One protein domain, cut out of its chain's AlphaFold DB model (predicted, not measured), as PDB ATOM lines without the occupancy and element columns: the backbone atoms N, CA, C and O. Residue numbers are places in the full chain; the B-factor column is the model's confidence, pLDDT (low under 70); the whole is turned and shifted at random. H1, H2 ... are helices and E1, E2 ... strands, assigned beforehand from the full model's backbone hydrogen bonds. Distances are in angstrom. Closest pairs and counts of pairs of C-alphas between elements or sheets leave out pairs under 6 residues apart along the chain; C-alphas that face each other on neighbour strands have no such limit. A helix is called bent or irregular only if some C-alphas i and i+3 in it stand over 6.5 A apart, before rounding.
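This is residues 140 to 153 and 167 to 317 of the 396 residues of an uncharacterized protein of Trichosporon asahii var. asahii (strain ATCC 90039 / CBS 2479 / JCM 2466 / KCTC 7840 / NBRC 103889/ NCYC 2677 / UAMH 7654) (UniProt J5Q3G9). A small sheet of three parallel strands, E3, E4 and E5, lies in the middle, with the hairpin E1 and E2 and helices H3, H4 and H5 toward one end and helices H1, H6 and H7 toward the other. H3 packs on the hairpin, H6 follows E5 with no residue between them, H2 lies far out, and contacts between helices are few. The 165 printed residues have seven named helices and five named strands, in the order E1 E2 H1 E3 H2 H3 E4 H4 H5 E5 H6 H7; the class is mixed, helices and strands. The whole is compact, with a radius of gyration of the C-alphas of 17.6 A and spans of 49 by 36 by 33 A.

E1, residues 140 to 143, and E2, residues 146 to 150, form an antiparallel hairpin, with N 143 and O 146 3.4 A apart. H1, residues 167 to 179, touches no helix. E3, residues 188 to 191, comes closest to E1 at the C-alphas of Val 140 and Val 191, 4.6 A apart. H2, residues 200 to 204, touches no helix. H3, residues 209 to 222, comes closest to E2 at the C-alphas of Phe 147 and Phe 216, 7.3 A apart. E4, residues 235 to 239, is the parallel neighbour of E3, with N 238 and O 190 2.7 A apart. H4, residues 243 to 255, and H5, residues 263 to 266, only graze the sheet. E5, residues 269 to 271, is the parallel neighbour of E4, with N 270 and O 237 2.7 A apart. E3, H2 H3, E4 and E4, H4 H5, E5 are strand-helix-strand units, two parallel neighbour strands with helices between, each with a right-handed crossover. H6, residues 272 to 282, and H7, residues 309 to 315, are close but not clearly touching, at a shallow tilt of 15 degrees, the same way; their closest C-alphas, of Val 276 and Met 312, are 7.0 A apart. Every O i to N i+4 pair is within hydrogen-bond range in H1, H2, H3, H6 and H7, and 7 of 9 in H4; H5 is too short for such a pair.

E1 begins at C-alpha 140, (141.305, 162.328, 181.679). H3 is 19.8 A long, H1 17.6 A, H4 16.6 A and H6 15.1 A; E2 and E4 are 13.3 A each. H4 is only just irregular: C-alphas 246 and 249 are 6.7 A apart. H7 ends at C-alpha 315, (139.555, 169.083, 204.675).

The C-alphas farthest apart, of Ala 201 and Lys 285, are 52.0 A apart. Residues 154 to 166 are not printed, and C-alphas 153 and 167 are 11.2 A apart across the cut. The links H3 to E4 and H6 to H7 are long, and residues 299 to 305 stand free. The mean pLDDT of the printed part is 74.5; residues 140 to 153, 167 to 198 and 286 to 304 are under 70.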
ATOM      1  N   VAL A 140     141.583 161.908 183.063       51.12
ATOM      2  CA  VAL A 140     141.305 162.328 181.679       51.12
ATOM      3  C   VAL A 140     140.379 163.510 181.662       51.12
ATOM      4  O   VAL A 140     139.170 163.337 181.749       51.12
ATOM      5  N   THR A 141     140.961 164.690 181.490       47.59
ATOM      6  CA  THR A 141     140.230 165.952 181.422       47.59
ATOM      7  C   THR A 141     139.763 166.225 180.003       47.59
ATOM      8  O   THR A 141     140.556 166.188 179.058       47.59
ATOM      9  N   MET A 142     138.469 166.510 179.841       41.34
ATOM     10  CA  MET A 142     137.920 167.042 178.595       41.34
ATOM     11  C   MET A 142     137.767 168.552 178.681       41.34
ATOM     12  O   MET A 142     136.799 169.078 179.228       41.34
ATOM     13  N   GLY A 143     138.726 169.244 178.077       44.28
ATOM     14  CA  GLY A 143     138.637 170.665 177.815       44.28
ATOM     15  C   GLY A 143     137.949 171.000 176.498       44.28
ATOM     16  O   GLY A 143     137.893 170.154 175.607       44.28
ATOM     17  N   ARG A 144     137.486 172.250 176.322       40.47
ATOM     18  CA  ARG A 144     137.058 172.766 175.007       40.47
ATOM     19  C   ARG A 144     138.230 172.675 174.014       40.47
ATOM     20  O   ARG A 144     139.078 173.560 173.964       40.47
ATOM     21  N   GLY A 145     138.299 171.571 173.265       35.00
ATOM     22  CA  GLY A 145     139.209 171.367 172.137       35.00
ATOM     23  C   GLY A 145     140.512 170.595 172.395       35.00
ATOM     24  O   GLY A 145     141.302 170.472 171.458       35.00
ATOM     25  N   ARG A 146     140.790 170.071 173.603       37.84
ATOM     26  CA  ARG A 146     142.023 169.289 173.867       37.84
ATOM     27  C   ARG A 146     141.812 168.128 174.841       37.84
ATOM     28  O   ARG A 146     141.214 168.311 175.899       37.84
ATOM     29  N   PHE A 147     142.419 166.989 174.506       36.91
ATOM     30  CA  PHE A 147     142.590 165.822 175.376       36.91
ATOM     31  C   PHE A 147     143.989 165.824 175.976       36.91
ATOM     32  O   PHE A 147     144.966 166.069 175.263       36.91
ATOM     33  N   ARG A 148     144.107 165.522 177.270       43.09
ATOM     34  CA  ARG A 148     145.393 165.178 177.884       43.09
ATOM     35  C   ARG A 148     145.232 163.980 178.805       43.09
ATOM     36  O   ARG A 148     144.283 163.906 179.580       43.09
ATOM     37  N   VAL A 149     146.195 163.073 178.709       36.19
ATOM     38  CA  VAL A 149     146.291 161.856 179.513       36.19
ATOM     39  C   VAL A 149     147.434 162.025 180.479       36.19
ATOM     40  O   VAL A 149     148.537 162.389 180.070       36.19
ATOM     41  N   TRP A 150     147.189 161.706 181.740       33.72
ATOM     42  CA  TRP A 150     148.242 161.637 182.737       33.72
ATOM     43  C   TRP A 150     148.620 160.176 182.977       33.72
ATOM     44  O   TRP A 150     147.758 159.334 183.232       33.72
ATOM     45  N   ARG A 151     149.920 159.884 182.876       33.66
ATOM     46  CA  ARG A 151     150.529 158.596 183.214       33.66
ATOM     47  C   ARG A 151     151.445 158.816 184.413       33.66
ATOM     48  O   ARG A 151     152.303 159.694 184.372       33.66
ATOM     49  N   LYS A 152     151.271 158.027 185.473       32.56
ATOM     50  CA  LYS A 152     152.268 157.916 186.540       32.56
ATOM     51  C   LYS A 152     153.191 156.756 186.182       32.56
ATOM     52  O   LYS A 152     152.755 155.610 186.202       32.56
ATOM     53  N   ASP A 153     154.443 157.053 185.853       28.27
ATOM     54  CA  ASP A 153     155.494 156.039 185.815       28.27
ATOM     55  C   ASP A 153     156.047 155.863 187.231       28.27
ATOM     56  O   ASP A 153     156.478 156.821 187.875       28.27
ATOM     57  N   SER A 167     153.529 163.729 194.566       29.08
ATOM     58  CA  SER A 167     152.356 163.195 193.840       29.08
ATOM     59  C   SER A 167     152.097 161.712 194.166       29.08
ATOM     60  O   SER A 167     150.985 161.215 194.002       29.08
ATOM     61  N   ALA A 168     153.119 161.020 194.680       33.66
ATOM     62  CA  ALA A 168     153.016 159.698 195.271       33.66
ATOM     63  C   ALA A 168     152.077 159.645 196.488       33.66
ATOM     64  O   ALA A 168     151.355 158.666 196.597       33.66
ATOM     65  N   ASP A 169     152.024 160.684 197.323       37.06
ATOM     66  CA  ASP A 169     151.241 160.717 198.563       37.06
ATOM     67  C   ASP A 169     149.749 160.954 198.282       37.06
ATOM     68  O   ASP A 169     148.895 160.278 198.847       37.06
ATOM     69  N   VAL A 170     149.420 161.834 197.326       37.84
ATOM     70  CA  VAL A 170     148.032 162.051 196.866       37.84
ATOM     71  C   VAL A 170     147.497 160.814 196.138       37.84
ATOM     72  O   VAL A 170     146.350 160.415 196.342       37.84
ATOM     73  N   ALA A 171     148.335 160.175 195.315       37.59
ATOM     74  CA  ALA A 171     147.994 158.916 194.660       37.59
ATOM     75  C   ALA A 171     147.854 157.767 195.669       37.59
ATOM     76  O   ALA A 171     146.920 156.992 195.535       37.59
ATOM     77  N   ALA A 172     148.715 157.687 196.690       43.00
ATOM     78  CA  ALA A 172     148.643 156.677 197.745       43.00
ATOM     79  C   ALA A 172     147.417 156.862 198.650       43.00
ATOM     80  O   ALA A 172     146.819 155.878 199.075       43.00
ATOM     81  N   GLU A 173     147.005 158.101 198.929       45.00
ATOM     82  CA  GLU A 173     145.801 158.369 199.719       45.00
ATOM     83  C   GLU A 173     144.525 158.137 198.893       45.00
ATOM     84  O   GLU A 173     143.569 157.541 199.381       45.00
ATOM     85  N   THR A 174     144.543 158.483 197.602       41.66
ATOM     86  CA  THR A 174     143.475 158.115 196.657       41.66
ATOM     87  C   THR A 174     143.389 156.595 196.508       41.66
ATOM     88  O   THR A 174     142.303 156.035 196.601       41.66
ATOM     89  N   GLU A 175     144.522 155.903 196.375       43.53
ATOM     90  CA  GLU A 175     144.612 154.441 196.394       43.53
ATOM     91  C   GLU A 175     144.106 153.862 197.711       43.53
ATOM     92  O   GLU A 175     143.360 152.898 197.675       43.53
ATOM     93  N   ARG A 176     144.411 154.447 198.873       48.19
ATOM     94  CA  ARG A 176     143.855 154.003 200.164       48.19
ATOM     95  C   ARG A 176     142.343 154.160 200.240       48.19
ATOM     96  O   ARG A 176     141.681 153.282 200.794       48.19
ATOM     97  N   VAL A 177     141.799 155.254 199.712       45.81
ATOM     98  CA  VAL A 177     140.349 155.474 199.634       45.81
ATOM     99  C   VAL A 177     139.720 154.463 198.672       45.81
ATOM    100  O   VAL A 177     138.741 153.820 199.041       45.81
ATOM    101  N   LEU A 178     140.320 154.247 197.495       44.44
ATOM    102  CA  LEU A 178     139.845 153.332 196.448       44.44
ATOM    103  C   LEU A 178     140.001 151.846 196.821       44.44
ATOM    104  O   LEU A 178     139.108 151.053 196.550       44.44
ATOM    105  N   HIS A 179     141.066 151.467 197.525       46.12
ATOM    106  CA  HIS A 179     141.333 150.108 198.016       46.12
ATOM    107  C   HIS A 179     140.438 149.729 199.213       46.12
ATOM    108  O   HIS A 179     140.328 148.553 199.564       46.12
ATOM    109  N   LYS A 180     139.785 150.717 199.841       43.91
ATOM    110  CA  LYS A 180     138.738 150.525 200.857       43.91
ATOM    111  C   LYS A 180     137.316 150.619 200.287       43.91
ATOM    112  O   LYS A 180     136.367 150.346 201.022       43.91
ATOM    113  N   LEU A 181     137.148 150.974 199.006       41.31
ATOM    114  CA  LEU A 181     135.871 150.825 198.302       41.31
ATOM    115  C   LEU A 181     135.634 149.333 198.048       41.31
ATOM    116  O   LEU A 181     136.135 148.753 197.088       41.31
ATOM    117  N   ASP A 182     134.890 148.691 198.940       35.72
ATOM    118  CA  ASP A 182     134.488 147.300 198.775       35.72
ATOM    119  C   ASP A 182     133.498 147.176 197.597       35.72
ATOM    120  O   ASP A 182     132.364 147.659 197.668       35.72
ATOM    121  N   GLY A 183     133.935 146.549 196.497       39.34
ATOM    122  CA  GLY A 183     133.087 146.147 195.369       39.34
ATOM    123  C   GLY A 183     133.730 146.309 193.989       39.34
ATOM    124  O   GLY A 183     133.760 147.418 193.474       39.34
ATOM    125  N   ASP A 184     134.194 145.193 193.403       40.44
ATOM    126  CA  ASP A 184     134.322 144.834 191.964       40.44
ATOM    127  C   ASP A 184     134.721 145.883 190.901       40.44
ATOM    128  O   ASP A 184     134.672 145.601 189.707       40.44
ATOM    129  N   THR A 185     135.190 147.064 191.289       41.75
ATOM    130  CA  THR A 185     135.473 148.171 190.373       41.75
ATOM    131  C   THR A 185     136.916 148.622 190.539       41.75
ATOM    132  O   THR A 185     137.212 149.776 190.825       41.75
ATOM    133  N   ALA A 186     137.844 147.683 190.346       34.94
ATOM    134  CA  ALA A 186     139.221 148.014 189.995       34.94
ATOM    135  C   ALA A 186     139.222 148.469 188.531       34.94
ATOM    136  O   ALA A 186     139.531 147.690 187.628       34.94
ATOM    137  N   GLY A 187     138.754 149.694 188.306       43.38
ATOM    138  CA  GLY A 187     138.643 150.272 186.980       43.38
ATOM    139  C   GLY A 187     139.556 151.464 186.777       43.38
ATOM    140  O   GLY A 187     139.891 152.169 187.729       43.38
ATOM    141  N   GLU A 188     139.960 151.684 185.529       48.88
ATOM    142  CA  GLU A 188     140.688 152.898 185.179       48.88
ATOM    143  C   GLU A 188     139.768 154.114 185.395       48.88
ATOM    144  O   GLU A 188     138.588 154.124 185.030       48.88
ATOM    145  N   LEU A 189     140.313 155.121 186.070       41.88
ATOM    146  CA  LEU A 189     139.623 156.354 186.431       41.88
ATOM    147  C   LEU A 189     139.645 157.314 185.221       41.88
ATOM    148  O   LEU A 189     140.645 157.421 184.513       41.88
ATOM    149  N   LEU A 190     138.544 158.010 184.944       50.66
ATOM    150  CA  LEU A 190     138.462 159.036 183.893       50.66
ATOM    151  C   LEU A 190     137.893 160.311 184.513       50.66
ATOM    152  O   LEU A 190     136.866 160.237 185.173       50.66
ATOM    153  N   VAL A 191     138.523 161.478 184.328       53.47
ATOM    154  CA  VAL A 191     138.196 162.694 185.107       53.47
ATOM    155  C   VAL A 191     137.841 163.875 184.216       53.47
ATOM    156  O   VAL A 191     138.697 164.698 183.912       53.47
ATOM    157  N   LEU A 192     136.576 163.985 183.812       49.50
ATOM    158  CA  LEU A 192     136.111 165.059 182.931       49.50
ATOM    159  C   LEU A 192     136.156 166.411 183.644       49.50
ATOM    160  O   LEU A 192     135.479 166.595 184.650       49.50
ATOM    161  N   LEU A 193     136.928 167.363 183.115       46.56
ATOM    162  CA  LEU A 193     136.990 168.723 183.644       46.56
ATOM    163  C   LEU A 193     137.031 169.754 182.506       46.56
ATOM    164  O   LEU A 193     137.954 169.706 181.687       46.56
ATOM    165  N   PRO A 194     136.092 170.717 182.472       46.34
ATOM    166  CA  PRO A 194     136.005 171.706 181.406       46.34
ATOM    167  C   PRO A 194     137.142 172.730 181.494       46.34
ATOM    168  O   PRO A 194     137.297 173.440 182.485       46.34
ATOM    169  N   THR A 195     137.948 172.854 180.441       48.84
ATOM    170  CA  THR A 195     138.944 173.926 180.320       48.84
ATOM    171  C   THR A 195     138.294 175.183 179.772       48.84
ATOM    172  O   THR A 195     137.774 175.175 178.653       48.84
ATOM    173  N   LEU A 196     138.403 176.283 180.509       50.09
ATOM    174  CA  LEU A 196     138.252 177.609 179.927       50.09
ATOM    175  C   LEU A 196     139.477 177.883 179.046       50.09
ATOM    176  O   LEU A 196     140.612 177.880 179.519       50.09
ATOM    177  N   ALA A 197     139.253 178.056 177.745       56.44
ATOM    178  CA  ALA A 197     140.249 178.648 176.868       56.44
ATOM    179  C   ALA A 197     140.303 180.148 177.193       56.44
ATOM    180  O   ALA A 197     139.321 180.855 176.999       56.44
ATOM    181  N   ASP A 198     141.430 180.625 177.714       58.94
ATOM    182  CA  ASP A 198     141.565 182.003 178.215       58.94
ATOM    183  C   ASP A 198     141.687 183.073 177.126       58.94
ATOM    184  O   ASP A 198     141.835 184.254 177.434       58.94
ATOM    185  N   ARG A 199     141.667 182.681 175.847       75.44
ATOM    186  CA  ARG A 199     141.789 183.597 174.710       75.44
ATOM    187  C   ARG A 199     140.858 183.174 173.582       75.44
ATOM    188  O   ARG A 199     140.869 182.007 173.197       75.44
ATOM    189  N   GLU A 200     140.131 184.142 173.034       76.75
ATOM    190  CA  GLU A 200     139.220 184.007 171.884       76.75
ATOM    191  C   GLU A 200     139.892 183.282 170.709       76.75
ATOM    192  O   GLU A 200     139.412 182.242 170.281       76.75
ATOM    193  N   ALA A 201     141.123 183.672 170.360       81.00
ATOM    194  CA  ALA A 201     141.914 183.003 169.320       81.00
ATOM    195  C   ALA A 201     142.141 181.493 169.553       81.00
ATOM    196  O   ALA A 201     142.355 180.735 168.612       81.00
ATOM    197  N   THR A 202     142.132 181.026 170.809       82.62
ATOM    198  CA  THR A 202     142.226 179.584 171.110       82.62
ATOM    199  C   THR A 202     140.891 178.874 170.909       82.62
ATOM    200  O   THR A 202     140.894 177.692 170.580       82.62
ATOM    201  N   VAL A 203     139.773 179.574 171.118       81.69
ATOM    202  CA  VAL A 203     138.426 179.058 170.859       81.69
ATOM    203  C   VAL A 203     138.194 178.952 169.356       81.69
ATOM    204  O   VAL A 203     137.754 177.901 168.904       81.69
ATOM    205  N   ASP A 204     138.579 179.969 168.586       87.12
ATOM    206  CA  ASP A 204     138.372 179.999 167.131       87.12
ATOM    207  C   ASP A 204     139.166 178.910 166.398       87.12
ATOM    208  O   ASP A 204     138.702 178.335 165.419       87.12
ATOM    209  N   ALA A 205     140.364 178.586 166.896       91.88
ATOM    210  CA  ALA A 205     141.201 177.520 166.351       91.88
ATOM    211  C   ALA A 205     140.855 176.119 166.896       91.88
ATOM    212  O   ALA A 205     141.496 175.133 166.518       91.88
ATOM    213  N   ALA A 206     139.911 176.006 167.838       89.50
ATOM    214  CA  ALA A 206     139.577 174.728 168.447       89.50
ATOM    215  C   ALA A 206     138.743 173.854 167.489       89.50
ATOM    216  O   ALA A 206     137.874 174.358 166.780       89.50
ATOM    217  N   PRO A 207     138.958 172.526 167.486       93.25
ATOM    218  CA  PRO A 207     138.086 171.609 166.757       93.25
ATOM    219  C   PRO A 207     136.642 171.689 167.269       93.25
ATOM    220  O   PRO A 207     136.400 171.940 168.454       93.25
ATOM    221  N   THR A 208     135.684 171.408 166.386       93.94
ATOM    222  CA  THR A 208     134.264 171.342 166.757       93.94
ATOM    223  C   THR A 208     134.005 170.183 167.721       93.94
ATOM    224  O   THR A 208     134.781 169.229 167.800       93.94
ATOM    225  N   PHE A 209     132.891 170.227 168.456       93.06
ATOM    226  CA  PHE A 209     132.572 169.177 169.424       93.06
ATOM    227  C   PHE A 209     132.523 167.753 168.815       93.06
ATOM    228  O   PHE A 209     133.145 166.865 169.393       93.06
ATOM    229  N   PRO A 210     131.921 167.506 167.634       94.56
ATOM    230  CA  PRO A 210     131.962 166.185 167.000       94.56
ATOM    231  C   PRO A 210     133.382 165.728 166.641       94.56
ATOM    232  O   PRO A 210     133.727 164.566 166.836       94.56
ATOM    233  N   GLN A 211     134.247 166.640 166.180       94.44
ATOM    234  CA  GLN A 211     135.652 166.321 165.898       94.44
ATOM    235  C   GLN A 211     136.418 165.964 167.177       94.44
ATOM    236  O   GLN A 211     137.252 165.057 167.179       94.44
ATOM    237  N   VAL A 212     136.140 166.676 168.271       93.50
ATOM    238  CA  VAL A 212     136.658 166.363 169.608       93.50
ATOM    239  C   VAL A 212     136.177 164.979 170.039       93.50
ATOM    240  O   VAL A 212     136.994 164.181 170.483       93.50
ATOM    241  N   LEU A 213     134.901 164.654 169.838       94.31
ATOM    242  CA  LEU A 213     134.329 163.364 170.209       94.31
ATOM    243  C   LEU A 213     134.975 162.193 169.454       94.31
ATOM    244  O   LEU A 213     135.396 161.233 170.084       94.31
ATOM    245  N   VAL A 214     135.178 162.301 168.138       95.00
ATOM    246  CA  VAL A 214     135.880 161.262 167.354       95.00
ATOM    247  C   VAL A 214     137.305 161.037 167.872       95.00
ATOM    248  O   VAL A 214     137.749 159.903 168.039       95.00
ATOM    249  N   ARG A 215     138.029 162.121 168.183       95.56
ATOM    250  CA  ARG A 215     139.374 162.027 168.777       95.56
ATOM    251  C   ARG A 215     139.338 161.398 170.171       95.56
ATOM    252  O   ARG A 215     140.272 160.681 170.527       95.56
ATOM    253  N   PHE A 216     138.287 161.662 170.946       94.75
ATOM    254  CA  PHE A 216     138.089 161.060 172.260       94.75
ATOM    255  C   PHE A 216     137.851 159.558 172.178       94.75
ATOM    256  O   PHE A 216     138.404 158.791 172.956       94.75
ATOM    257  N   GLU A 217     137.025 159.143 171.230       95.06
ATOM    258  CA  GLU A 217     136.661 157.750 171.034       95.06
ATOM    259  C   GLU A 217     137.858 156.921 170.602       95.06
ATOM    260  O   GLU A 217     138.176 155.939 171.263       95.06
ATOM    261  N   HIS A 218     138.608 157.399 169.607       96.12
ATOM    262  CA  HIS A 218     139.872 156.780 169.220       96.12
ATOM    263  C   HIS A 218     140.844 156.687 170.405       96.12
ATOM    264  O   HIS A 218     141.581 155.713 170.562       96.12
ATOM    265  N   TRP A 219     140.855 157.711 171.262       95.25
ATOM    266  CA  TRP A 219     141.641 157.678 172.481       95.25
ATOM    267  C   TRP A 219     141.169 156.565 173.430       95.25
ATOM    268  O   TRP A 219     142.001 155.768 173.857       95.25
ATOM    269  N   LEU A 220     139.869 156.450 173.718       95.56
ATOM    270  CA  LEU A 220     139.318 155.366 174.542       95.56
ATOM    271  C   LEU A 220     139.641 153.978 173.964       95.56
ATOM    272  O   LEU A 220     140.043 153.084 174.712       95.56
ATOM    273  N   ASP A 221     139.516 153.816 172.648       95.62
ATOM    274  CA  ASP A 221     139.789 152.564 171.939       95.62
ATOM    275  C   ASP A 221     141.268 152.177 172.038       95.62
ATOM    276  O   ASP A 221     141.590 151.023 172.319       95.62
ATOM    277  N   SER A 222     142.180 153.151 171.929       96.31
ATOM    278  CA  SER A 222     143.625 152.915 172.078       96.31
ATOM    279  C   SER A 222     144.025 152.374 173.458       96.31
ATOM    280  O   SER A 222     145.086 151.764 173.598       96.31
ATOM    281  N   TRP A 223     143.173 152.567 174.471       94.81
ATOM    282  CA  TRP A 223     143.358 152.027 175.820       94.81
ATOM    283  C   TRP A 223     142.480 150.806 176.114       94.81
ATOM    284  O   TRP A 223     142.544 150.274 177.220       94.81
ATOM    285  N   GLY A 224     141.659 150.349 175.163       95.50
ATOM    286  CA  GLY A 224     140.712 149.255 175.388       95.50
ATOM    287  C   GLY A 224     139.650 149.587 176.442       95.50
ATOM    288  O   GLY A 224     139.168 148.692 177.137       95.50
ATOM    289  N   LEU A 225     139.316 150.874 176.591       95.56
ATOM    290  CA  LEU A 225     138.365 151.362 177.592       95.56
ATOM    291  C   LEU A 225     136.914 151.273 177.140       95.56
ATOM    292  O   LEU A 225     136.025 151.448 177.969       95.56
ATOM    293  N   ARG A 226     136.662 151.007 175.858       95.88
ATOM    294  CA  ARG A 226     135.318 150.768 175.333       95.88
ATOM    295  C   ARG A 226     135.007 149.278 175.260       95.88
ATOM    296  O   ARG A 226     135.876 148.441 175.005       95.88
ATOM    297  N   ASP A 227     133.759 148.937 175.547       95.06
ATOM    298  CA  ASP A 227     133.221 147.615 175.243       95.06
ATOM    299  C   ASP A 227     132.629 147.575 173.826       95.06
ATOM    300  O   ASP A 227     132.469 148.605 173.164       95.06
ATOM    301  N   ASP A 228     132.314 146.368 173.360       94.69
ATOM    302  CA  ASP A 228     131.765 146.140 172.020       94.69
ATOM    303  C   ASP A 228     130.343 146.727 171.869       94.69
ATOM    304  O   ASP A 228     129.876 146.962 170.758       94.69
ATOM    305  N   GLY A 229     129.669 147.025 172.989       94.19
ATOM    306  CA  GLY A 229     128.385 147.730 173.052       94.19
ATOM    307  C   GLY A 229     128.513 149.258 173.135       94.19
ATOM    308  O   GLY A 229     127.507 149.952 173.283       94.19
ATOM    309  N   GLY A 230     129.731 149.804 173.055       93.50
ATOM    310  CA  GLY A 230     130.007 151.239 173.134       93.50
ATOM    311  C   GLY A 230     129.992 151.834 174.548       93.50
ATOM    312  O   GLY A 230     130.112 153.053 174.682       93.50
ATOM    313  N   GLY A 231     129.846 151.018 175.592       95.56
ATOM    314  CA  GLY A 231     130.002 151.395 176.995       95.56
ATOM    315  C   GLY A 231     131.468 151.460 177.436       95.56
ATOM    316  O   GLY A 231     132.385 151.315 176.628       95.56
ATOM    317  N   LEU A 232     131.701 151.707 178.731       95.44
ATOM    318  CA  LEU A 232     133.044 151.667 179.325       95.44
ATOM    319  C   LEU A 232     133.364 150.266 179.871       95.44
ATOM    320  O   LEU A 232     132.686 149.768 180.773       95.44
ATOM    321  N   ARG A 233     134.456 149.662 179.395       94.00
ATOM    322  CA  ARG A 233     134.954 148.349 179.820       94.00
ATOM    323  C   ARG A 233     135.847 148.485 181.047       94.00
ATOM    324  O   ARG A 233     137.003 148.880 180.947       94.00
ATOM    325  N   GLY A 234     135.326 148.109 182.216       91.00
ATOM    326  CA  GLY A 234     136.116 148.103 183.453       91.00
ATOM    327  C   GLY A 234     136.672 149.485 183.805       91.00
ATOM    328  O   GLY A 234     137.771 149.587 184.332       91.00
ATOM    329  N   ALA A 235     135.938 150.543 183.482       92.75
ATOM    330  CA  ALA A 235     136.288 151.918 183.796       92.75
ATOM    331  C   ALA A 235     135.032 152.676 184.218       92.75
ATOM    332  O   ALA A 235     133.908 152.261 183.926       92.75
ATOM    333  N   MET A 236     135.221 153.784 184.929       94.88
ATOM    334  CA  MET A 236     134.120 154.662 185.300       94.88
ATOM    335  C   MET A 236     134.528 156.121 185.208       94.88
ATOM    336  O   MET A 236     135.689 156.490 185.397       94.88
ATOM    337  N   TRP A 237     133.531 156.960 184.976       95.31
ATOM    338  CA  TRP A 237     133.710 158.397 185.035       95.31
ATOM    339  C   TRP A 237     133.819 158.884 186.462       95.31
ATOM    340  O   TRP A 237     133.132 158.386 187.345       95.31
ATOM    341  N   VAL A 238     134.621 159.914 186.677       94.62
ATOM    342  CA  VAL A 238     134.804 160.575 187.961       94.62
ATOM    343  C   VAL A 238     134.716 162.074 187.742       94.62
ATOM    344  O   VAL A 238     135.429 162.634 186.916       94.62
ATOM    345  N   THR A 239     133.799 162.730 188.441       94.06
ATOM    346  CA  THR A 239     133.427 164.123 188.159       94.06
ATOM    347  C   THR A 239     133.332 164.944 189.442       94.06
ATOM    348  O   THR A 239     133.025 164.418 190.520       94.06
ATOM    349  N   ASP A 240     133.566 166.258 189.340       93.19
ATOM    350  CA  ASP A 240     133.424 167.198 190.463       93.19
ATOM    351  C   ASP A 240     131.958 167.636 190.656       93.19
ATOM    352  O   ASP A 240     131.582 168.809 190.554       93.19
ATOM    353  N   GLY A 241     131.092 166.672 190.950       91.75
ATOM    354  CA  GLY A 241     129.646 166.870 190.981       91.75
ATOM    355  C   GLY A 241     128.935 166.200 189.803       91.75
ATOM    356  O   GLY A 241     129.572 165.614 188.933       91.75
ATOM    357  N   PRO A 242     127.597 166.258 189.762       92.75
ATOM    358  CA  PRO A 242     126.818 165.593 188.720       92.75
ATOM    359  C   PRO A 242     126.746 166.387 187.406       92.75
ATOM    360  O   PRO A 242     126.306 165.847 186.397       92.75
ATOM    361  N   TRP A 243     127.127 167.668 187.421       94.06
ATOM    362  CA  TRP A 243     126.813 168.624 186.357       94.06
ATOM    363  C   TRP A 243     127.459 168.280 185.010       94.06
ATOM    364  O   TRP A 243     126.811 168.450 183.982       94.06
ATOM    365  N   ASP A 244     128.685 167.749 184.993       92.31
ATOM    366  CA  ASP A 244     129.385 167.438 183.738       92.31
ATOM    367  C   ASP A 244     128.606 166.435 182.879       92.31
ATOM    368  O   ASP A 244     128.270 166.719 181.730       92.31
ATOM    369  N   LEU A 245     128.251 165.287 183.459       94.38
ATOM    370  CA  LEU A 245     127.575 164.205 182.740       94.38
ATOM    371  C   LEU A 245     126.058 164.366 182.673       94.38
ATOM    372  O   LEU A 245     125.449 163.944 181.697       94.38
ATOM    373  N   ARG A 246     125.431 164.955 183.696       94.56
ATOM    374  CA  ARG A 246     123.969 165.098 183.745       94.56
ATOM    375  C   ARG A 246     123.474 166.316 182.970       94.56
ATOM    376  O   ARG A 246     122.382 166.272 182.417       94.56
ATOM    377  N   ASP A 247     124.239 167.406 182.963       93.88
ATOM    378  CA  ASP A 247     123.789 168.690 182.425       93.88
ATOM    379  C   ASP A 247     124.601 169.115 181.198       93.88
ATOM    380  O   ASP A 247     124.013 169.406 180.158       93.88
ATOM    381  N   PHE A 248     125.933 169.178 181.289       94.50
ATOM    382  CA  PHE A 248     126.755 169.756 180.219       94.50
ATOM    383  C   PHE A 248     126.859 168.856 178.990       94.50
ATOM    384  O   PHE A 248     126.638 169.342 177.882       94.50
ATOM    385  N   VAL A 249     127.140 167.562 179.162       94.81
ATOM    386  CA  VAL A 249     127.237 166.616 178.038       94.81
ATOM    387  C   VAL A 249     125.906 166.498 177.277       94.81
ATOM    388  O   VAL A 249     125.923 166.711 176.064       94.81
ATOM    389  N   PRO A 250     124.743 166.278 177.926       94.44
ATOM    390  CA  PRO A 250     123.465 166.228 177.219       94.44
ATOM    391  C   PRO A 250     123.119 167.534 176.503       94.44
ATOM    392  O   PRO A 250     122.670 167.502 175.361       94.44
ATOM    393  N   LYS A 251     123.378 168.696 177.125       95.19
ATOM    394  CA  LYS A 251     123.174 170.000 176.468       95.19
ATOM    395  C   LYS A 251     124.067 170.163 175.243       95.19
ATOM    396  O   LYS A 251     123.603 170.646 174.216       95.19
ATOM    397  N   GLN A 252     125.330 169.754 175.331       95.19
ATOM    398  CA  GLN A 252     126.259 169.850 174.210       95.19
ATOM    399  C   GLN A 252     125.862 168.919 173.058       95.19
ATOM    400  O   GLN A 252     125.911 169.338 171.904       95.19
ATOM    401  N   LEU A 253     125.419 167.698 173.368       93.62
ATOM    402  CA  LEU A 253     124.897 166.749 172.382       93.62
ATOM    403  C   LEU A 253     123.574 167.223 171.768       93.62
ATOM    404  O   LEU A 253     123.318 166.953 170.605       93.62
ATOM    405  N   HIS A 254     122.756 167.977 172.504       94.62
ATOM    406  CA  HIS A 254     121.554 168.601 171.951       94.62
ATOM    407  C   HIS A 254     121.883 169.747 170.979       94.62
ATOM    408  O   HIS A 254     121.262 169.860 169.928       94.62
ATOM    409  N   ILE A 255     122.873 170.586 171.312       95.19
ATOM    410  CA  ILE A 255     123.323 171.695 170.449       95.19
ATOM    411  C   ILE A 255     124.023 171.170 169.194       95.19
ATOM    412  O   ILE A 255     123.919 171.764 168.124       95.19
ATOM    413  N   THR A 256     124.784 170.084 169.322       94.56
ATOM    414  CA  THR A 256     125.526 169.485 168.214       94.56
ATOM    415  C   THR A 256     125.157 168.009 168.104       94.56
ATOM    416  O   THR A 256     125.908 167.164 168.601       94.56
ATOM    417  N   PRO A 257     123.990 167.699 167.504       88.75
ATOM    418  CA  PRO A 257     123.475 166.342 167.454       88.75
ATOM    419  C   PRO A 257     124.460 165.416 166.754       88.75
ATOM    420  O   PRO A 257     124.930 165.676 165.645       88.75
ATOM    421  N   THR A 258     124.780 164.326 167.438       91.00
ATOM    422  CA  THR A 258     125.505 163.186 166.889       91.00
ATOM    423  C   THR A 258     124.497 162.129 166.428       91.00
ATOM    424  O   THR A 258     123.377 162.106 166.941       91.00
ATOM    425  N   PRO A 259     124.860 161.233 165.489       90.94
ATOM    426  CA  PRO A 259     123.946 160.193 165.001       90.94
ATOM    427  C   PRO A 259     123.375 159.308 166.118       90.94
ATOM    428  O   PRO A 259     122.244 158.842 166.034       90.94
ATOM    429  N   SER A 260     124.156 159.097 167.177       92.38
ATOM    430  CA  SER A 260     123.734 158.392 168.382       92.38
ATOM    431  C   SER A 260     124.306 159.062 169.630       92.38
ATOM    432  O   SER A 260     125.352 159.719 169.585       92.38
ATOM    433  N   TYR A 261     123.604 158.910 170.756       94.25
ATOM    434  CA  TYR A 261     124.123 159.297 172.065       94.25
ATOM    435  C   TYR A 261     125.170 158.260 172.499       94.25
ATOM    436  O   TYR A 261     124.807 157.089 172.645       94.25
ATOM    437  N   PRO A 262     126.439 158.636 172.741       95.81
ATOM    438  CA  PRO A 262     127.462 157.648 173.056       95.81
ATOM    439  C   PRO A 262     127.175 156.913 174.373       95.81
ATOM    440  O   PRO A 262     127.057 157.532 175.435       95.81
ATOM    441  N   ALA A 263     127.069 155.582 174.310       96.19
ATOM    442  CA  ALA A 263     126.661 154.747 175.444       96.19
ATOM    443  C   ALA A 263     127.622 154.855 176.640       96.19
ATOM    444  O   ALA A 263     127.188 154.807 177.793       96.19
ATOM    445  N   TYR A 264     128.912 155.116 176.402       96.06
ATOM    446  CA  TYR A 264     129.888 155.340 177.466       96.06
ATOM    447  C   TYR A 264     129.552 156.539 178.367       96.06
ATOM    448  O   TYR A 264     129.946 156.530 179.529       96.06
ATOM    449  N   PHE A 265     128.780 157.537 177.919       96.25
ATOM    450  CA  PHE A 265     128.306 158.625 178.791       96.25
ATOM    451  C   PHE A 265     127.114 158.239 179.678       96.25
ATOM    452  O   PHE A 265     126.821 158.949 180.637       96.25
ATOM    453  N   GLN A 266     126.430 157.131 179.381       94.06
ATOM    454  CA  GLN A 266     125.299 156.622 180.170       94.06
ATOM    455  C   GLN A 266     125.753 155.715 181.326       94.06
ATOM    456  O   GLN A 266     124.943 155.283 182.147       94.06
ATOM    457  N   GLY A 267     127.054 155.421 181.396       90.69
ATOM    458  CA  GLY A 267     127.647 154.592 182.433       90.69
ATOM    459  C   GLY A 267     127.575 155.203 183.836       90.69
ATOM    460  O   GLY A 267     127.235 156.367 184.053       90.69
ATOM    461  N   ARG A 268     127.944 154.388 184.828       89.50
ATOM    462  CA  ARG A 268     128.075 154.844 186.218       89.50
ATOM    463  C   ARG A 268     129.212 155.860 186.331       89.50
ATOM    464  O   ARG A 268     130.246 155.715 185.679       89.50
ATOM    465  N   TYR A 269     129.037 156.838 187.215       94.31
ATOM    466  CA  TYR A 269     130.079 157.800 187.548       94.31
ATOM    467  C   TYR A 269     130.224 157.996 189.059       94.31
ATOM    468  O   TYR A 269     129.257 157.887 189.818       94.31
ATOM    469  N   LEU A 270     131.446 158.295 189.492       93.69
ATOM    470  CA  LEU A 270     131.804 158.658 190.852       93.69
ATOM    471  C   LEU A 270     131.811 160.181 190.986       93.69
ATOM    472  O   LEU A 270     132.681 160.874 190.465       93.69
ATOM    473  N   ASN A 271     130.860 160.708 191.745       93.00
ATOM    474  CA  ASN A 271     130.887 162.105 192.150       93.00
ATOM    475  C   ASN A 271     131.857 162.277 193.331       93.00
ATOM    476  O   ASN A 271     131.549 161.850 194.449       93.00
ATOM    477  N   VAL A 272     132.994 162.937 193.097       93.56
ATOM    478  CA  VAL A 272     134.052 163.114 194.108       93.56
ATOM    479  C   VAL A 272     133.552 163.891 195.325       93.56
ATOM    480  O   VAL A 272     133.894 163.533 196.448       93.56
ATOM    481  N   LYS A 273     132.658 164.874 195.148       92.31
ATOM    482  CA  LYS A 273     132.070 165.629 196.270       92.31
ATOM    483  C   LYS A 273     131.282 164.728 197.211       92.31
ATOM    484  O   LYS A 273     131.401 164.849 198.427       92.31
ATOM    485  N   ASN A 274     130.505 163.801 196.649       90.88
ATOM    486  CA  ASN A 274     129.756 162.830 197.443       90.88
ATOM    487  C   ASN A 274     130.701 161.833 198.118       90.88
ATOM    488  O   ASN A 274     130.502 161.512 199.283       90.88
ATOM    489  N   ALA A 275     131.737 161.370 197.410       91.50
ATOM    490  CA  ALA A 275     132.725 160.451 197.966       91.50
ATOM    491  C   ALA A 275     133.463 161.068 199.166       91.50
ATOM    492  O   ALA A 275     133.550 160.437 200.217       91.50
ATOM    493  N   VAL A 276     133.919 162.321 199.042       91.50
ATOM    494  CA  VAL A 276     134.573 163.063 200.130       91.50
ATOM    495  C   VAL A 276     133.594 163.336 201.271       91.50
ATOM    496  O   VAL A 276     133.939 163.107 202.424       91.50
ATOM    497  N   ALA A 277     132.357 163.751 200.985       90.06
ATOM    498  CA  ALA A 277     131.349 163.959 202.026       90.06
ATOM    499  C   ALA A 277     131.087 162.682 202.846       90.06
ATOM    500  O   ALA A 277     131.075 162.733 204.075       90.06
ATOM    501  N   THR A 278     130.927 161.536 202.177       87.62
ATOM    502  CA  THR A 278     130.760 160.234 202.838       87.62
ATOM    503  C   THR A 278     132.006 159.855 203.634       87.62
ATOM    504  O   THR A 278     131.886 159.448 204.785       87.62
ATOM    505  N   TYR A 279     133.201 160.044 203.064       89.00
ATOM    506  CA  TYR A 279     134.466 159.805 203.762       89.00
ATOM    507  C   TYR A 279     134.551 160.602 205.070       89.00
ATOM    508  O   TYR A 279     134.903 160.046 206.106       89.00
ATOM    509  N   LEU A 280     134.177 161.883 205.047       87.88
ATOM    510  CA  LEU A 280     134.204 162.742 206.229       87.88
ATOM    511  C   LEU A 280     133.149 162.353 207.269       87.88
ATOM    512  O   LEU A 280     133.443 162.394 208.459       87.88
ATOM    513  N   ALA A 281     131.957 161.935 206.840       85.69
ATOM    514  CA  ALA A 281     130.903 161.476 207.744       85.69
ATOM    515  C   ALA A 281     131.236 160.139 208.438       85.69
ATOM    516  O   ALA A 281     130.792 159.898 209.565       85.69
ATOM    517  N   ASP A 282     132.014 159.282 207.769       86.88
ATOM    518  CA  ASP A 282     132.366 157.938 208.238       86.88
ATOM    519  C   ASP A 282     133.770 157.837 208.845       86.88
ATOM    520  O   ASP A 282     134.127 156.782 209.376       86.88
ATOM    521  N   ARG A 283     134.574 158.908 208.797       83.25
ATOM    522  CA  ARG A 283     135.961 158.920 209.290       83.25
ATOM    523  C   ARG A 283     136.078 158.395 210.725       83.25
ATOM    524  O   ARG A 283     137.019 157.662 211.019       83.25
ATOM    525  N   ASP A 284     135.093 158.686 211.572       80.31
ATOM    526  CA  ASP A 284     135.071 158.261 212.978       80.31
ATOM    527  C   ASP A 284     134.406 156.890 213.206       80.31
ATOM    528  O   ASP A 284     134.497 156.324 214.292       80.31
ATOM    529  N   LYS A 285     133.722 156.333 212.197       78.62
ATOM    530  CA  LYS A 285     132.869 155.131 212.325       78.62
ATOM    531  C   LYS A 285     133.449 153.875 211.674       78.62
ATOM    532  O   LYS A 285     132.820 152.819 211.724       78.62
ATOM    533  N   GLY A 286     134.642 153.973 211.092       67.19
ATOM    534  CA  GLY A 286     135.193 152.933 210.230       67.19
ATOM    535  C   GLY A 286     134.622 153.074 208.820       67.19
ATOM    536  O   GLY A 286     133.413 153.077 208.606       67.19
ATOM    537  N   LEU A 287     135.518 153.246 207.853       61.66
ATOM    538  CA  LEU A 287     135.181 153.711 206.516       61.66
ATOM    539  C   LEU A 287     134.248 152.742 205.774       61.66
ATOM    540  O   LEU A 287     134.632 151.605 205.503       61.66
ATOM    541  N   ARG A 288     133.059 153.205 205.373       65.50
ATOM    542  CA  ARG A 288     132.178 152.463 204.468       65.50
ATOM    543  C   ARG A 288     131.644 153.384 203.380       65.50
ATOM    544  O   ARG A 288     130.477 153.760 203.366       65.50
ATOM    545  N   VAL A 289     132.501 153.706 202.414       60.78
ATOM    546  CA  VAL A 289     132.080 154.485 201.249       60.78
ATOM    547  C   VAL A 289     131.116 153.638 200.421       60.78
ATOM    548  O   VAL A 289     131.503 152.749 199.667       60.78
ATOM    549  N   THR A 290     129.826 153.897 200.589       58.75
ATOM    550  CA  THR A 290     128.799 153.313 199.734       58.75
ATOM    551  C   THR A 290     128.526 154.275 198.585       58.75
ATOM    552  O   THR A 290     128.373 155.476 198.790       58.75
ATOM    553  N   THR A 291     128.394 153.757 197.364       58.53
ATOM    554  CA  THR A 291     127.842 154.510 196.219       58.53
ATOM    555  C   THR A 291     126.326 154.729 196.350       58.53
ATOM    556  O   THR A 291     125.657 155.101 195.387       58.53
ATOM    557  N   GLY A 292     125.759 154.433 197.525       55.84
ATOM    558  CA  GLY A 292     124.344 154.560 197.831       55.84
ATOM    559  C   GLY A 292     123.918 156.013 198.014       55.84
ATOM    560  O   GLY A 292     124.733 156.930 198.088       55.84
ATOM    561  N   ARG A 293     122.597 156.211 198.069       58.94
ATOM    562  CA  ARG A 293     121.927 157.504 198.245       58.94
ATOM    563  C   ARG A 293     122.648 158.340 199.308       58.94
ATOM    564  O   ARG A 293     122.746 157.901 200.450       58.94
ATOM    565  N   VAL A 294     123.121 159.526 198.914       56.50
ATOM    566  CA  VAL A 294     123.824 160.476 199.788       56.50
ATOM    567  C   VAL A 294     123.018 160.646 201.071       56.50
ATOM    568  O   VAL A 294     121.921 161.214 201.050       56.50
ATOM    569  N   ILE A 295     123.543 160.131 202.184       59.31
ATOM    570  CA  ILE A 295     123.045 160.507 203.501       59.31
ATOM    571  C   ILE A 295     123.327 162.000 203.583       59.31
ATOM    572  O   ILE A 295     124.477 162.418 203.455       59.31
ATOM    573  N   ARG A 296     122.269 162.812 203.678       61.69
ATOM    574  CA  ARG A 296     122.412 164.264 203.799       61.69
ATOM    575  C   ARG A 296     123.365 164.513 204.960       61.69
ATOM    576  O   ARG A 296     123.049 164.122 206.083       61.69
ATOM    577  N   ALA A 297     124.526 165.096 204.658       59.59
ATOM    578  CA  ALA A 297     125.491 165.448 205.681       59.59
ATOM    579  C   ALA A 297     124.763 166.263 206.764       59.59
ATOM    580  O   ALA A 297     123.898 167.083 206.416       59.59
ATOM    581  N   PRO A 298     125.030 166.000 208.054       57.72
ATOM    582  CA  PRO A 298     124.446 166.785 209.128       57.72
ATOM    583  C   PRO A 298     124.694 168.270 208.846       57.72
ATOM    584  O   PRO A 298     125.780 168.678 208.438       57.72
ATOM    585  N   LYS A 299     123.632 169.069 208.962       61.62
ATOM    586  CA  LYS A 299     123.679 170.508 208.716       61.62
ATOM    587  C   LYS A 299     124.377 171.146 209.917       61.62
ATOM    588  O   LYS A 299     123.707 171.503 210.883       61.62
ATOM    589  N   ASP A 300     125.704 171.215 209.885       63.22
ATOM    590  CA  ASP A 300     126.470 171.904 210.924       63.22
ATOM    591  C   ASP A 300     126.027 173.372 211.039       63.22
ATOM    592  O   ASP A 300     125.565 173.982 210.065       63.22
ATOM    593  N   ARG A 301     126.139 173.934 212.253       62.16
ATOM    594  CA  ARG A 301     125.697 175.308 212.580       62.16
ATOM    595  C   ARG A 301     126.396 176.379 211.736       62.16
ATOM    596  O   ARG A 301     125.796 177.422 211.506       62.16
ATOM    597  N   ASP A 302     127.584 176.083 211.213       64.75
ATOM    598  CA  ASP A 302     128.360 176.981 210.346       64.75
ATOM    599  C   ASP A 302     127.937 176.919 208.867       64.75
ATOM    600  O   ASP A 302     128.560 177.522 207.993       64.75
ATOM    601  N   GLY A 303     126.851 176.196 208.577       64.44
ATOM    602  CA  GLY A 303     126.391 175.926 207.227       64.44
ATOM    603  C   GLY A 303     127.237 174.846 206.543       64.44
ATOM    604  O   GLY A 303     128.385 174.595 206.913       64.44
ATOM    605  N   PRO A 304     126.680 174.160 205.533       60.69
ATOM    606  CA  PRO A 304     127.449 173.201 204.760       60.69
ATOM    607  C   PRO A 304     128.585 173.950 204.061       60.69
ATOM    608  O   PRO A 304     128.340 174.710 203.120       60.69
ATOM    609  N   ARG A 305     129.830 173.744 204.514       71.06
ATOM    610  CA  ARG A 305     131.004 174.200 203.764       71.06
ATOM    611  C   ARG A 305     130.861 173.655 202.352       71.06
ATOM    612  O   ARG A 305     130.709 172.448 202.161       71.06
ATOM    613  N   ALA A 306     130.861 174.545 201.366       79.50
ATOM    614  CA  ALA A 306     130.827 174.120 199.981       79.50
ATOM    615  C   ALA A 306     132.071 173.258 199.734       79.50
ATOM    616  O   ALA A 306     133.190 173.766 199.754       79.50
ATOM    617  N   LEU A 307     131.875 171.955 199.521       89.75
ATOM    618  CA  LEU A 307     132.930 171.011 199.148       89.75
ATOM    619  C   LEU A 307     133.336 171.252 197.688       89.75
ATOM    620  O   LEU A 307     133.155 170.404 196.822       89.75
ATOM    621  N   ASN A 308     133.811 172.459 197.384       92.81
ATOM    622  CA  ASN A 308     134.530 172.733 196.147       92.81
ATOM    623  C   ASN A 308     135.915 172.066 196.205       92.81
ATOM    624  O   ASN A 308     136.352 171.631 197.268       92.81
ATOM    625  N   ILE A 309     136.613 171.975 195.070       92.31
ATOM    626  CA  ILE A 309     137.916 171.293 195.003       92.31
ATOM    627  C   ILE A 309     138.912 171.822 196.054       92.31
ATOM    628  O   ILE A 309     139.437 170.998 196.802       92.31
ATOM    629  N   PRO A 310     139.132 173.144 196.216       94.12
ATOM    630  CA  PRO A 310     140.011 173.652 197.273       94.12
ATOM    631  C   PRO A 310     139.581 173.241 198.688       94.12
ATOM    632  O   PRO A 310     140.421 172.831 199.479       94.12
ATOM    633  N   GLY A 311     138.283 173.302 198.996       92.69
ATOM    634  CA  GLY A 311     137.742 172.887 200.290       92.69
ATOM    635  C   GLY A 311     137.875 171.384 200.530       92.69
ATOM    636  O   GLY A 311     138.183 170.967 201.641       92.69
ATOM    637  N   MET A 312     137.710 170.557 199.493       94.12
ATOM    638  CA  MET A 312     137.953 169.116 199.586       94.12
ATOM    639  C   MET A 312     139.430 168.817 199.872       94.12
ATOM    640  O   MET A 312     139.713 167.996 200.739       94.12
ATOM    641  N   LEU A 313     140.367 169.488 199.191       93.81
ATOM    642  CA  LEU A 313     141.806 169.324 199.438       93.81
ATOM    643  C   LEU A 313     142.197 169.743 200.863       93.81
ATOM    644  O   LEU A 313     142.935 169.015 201.527       93.81
ATOM    645  N   ASP A 314     141.662 170.868 201.339       93.12
ATOM    646  CA  ASP A 314     141.908 171.393 202.685       93.12
ATOM    647  C   ASP A 314     141.411 170.425 203.769       93.12
ATOM    648  O   ASP A 314     142.174 170.002 204.635       93.12
ATOM    649  N   VAL A 315     140.154 169.976 203.671       91.81
ATOM    650  CA  VAL A 315     139.555 169.083 204.675       91.81
ATOM    651  C   VAL A 315     140.176 167.678 204.648       91.81
ATOM    652  O   VAL A 315     140.240 167.006 205.680       91.81
ATOM    653  N   MET A 316     140.678 167.231 203.494       92.00
ATOM    654  CA  MET A 316     141.451 165.987 203.389       92.00
ATOM    655  C   MET A 316     142.913 166.133 203.843       92.00
ATOM    656  O   MET A 316     143.618 165.130 203.912       92.00
ATOM    657  N   GLY A 317     143.390 167.341 204.161       93.19
ATOM    658  CA  GLY A 317     144.781 167.570 204.560       93.19
ATOM    659  C   GLY A 317     145.790 167.403 203.417       93.19
ATOM    660  O   GLY A 317     146.963 167.146 203.670       93.19
TER     661      GLY A 317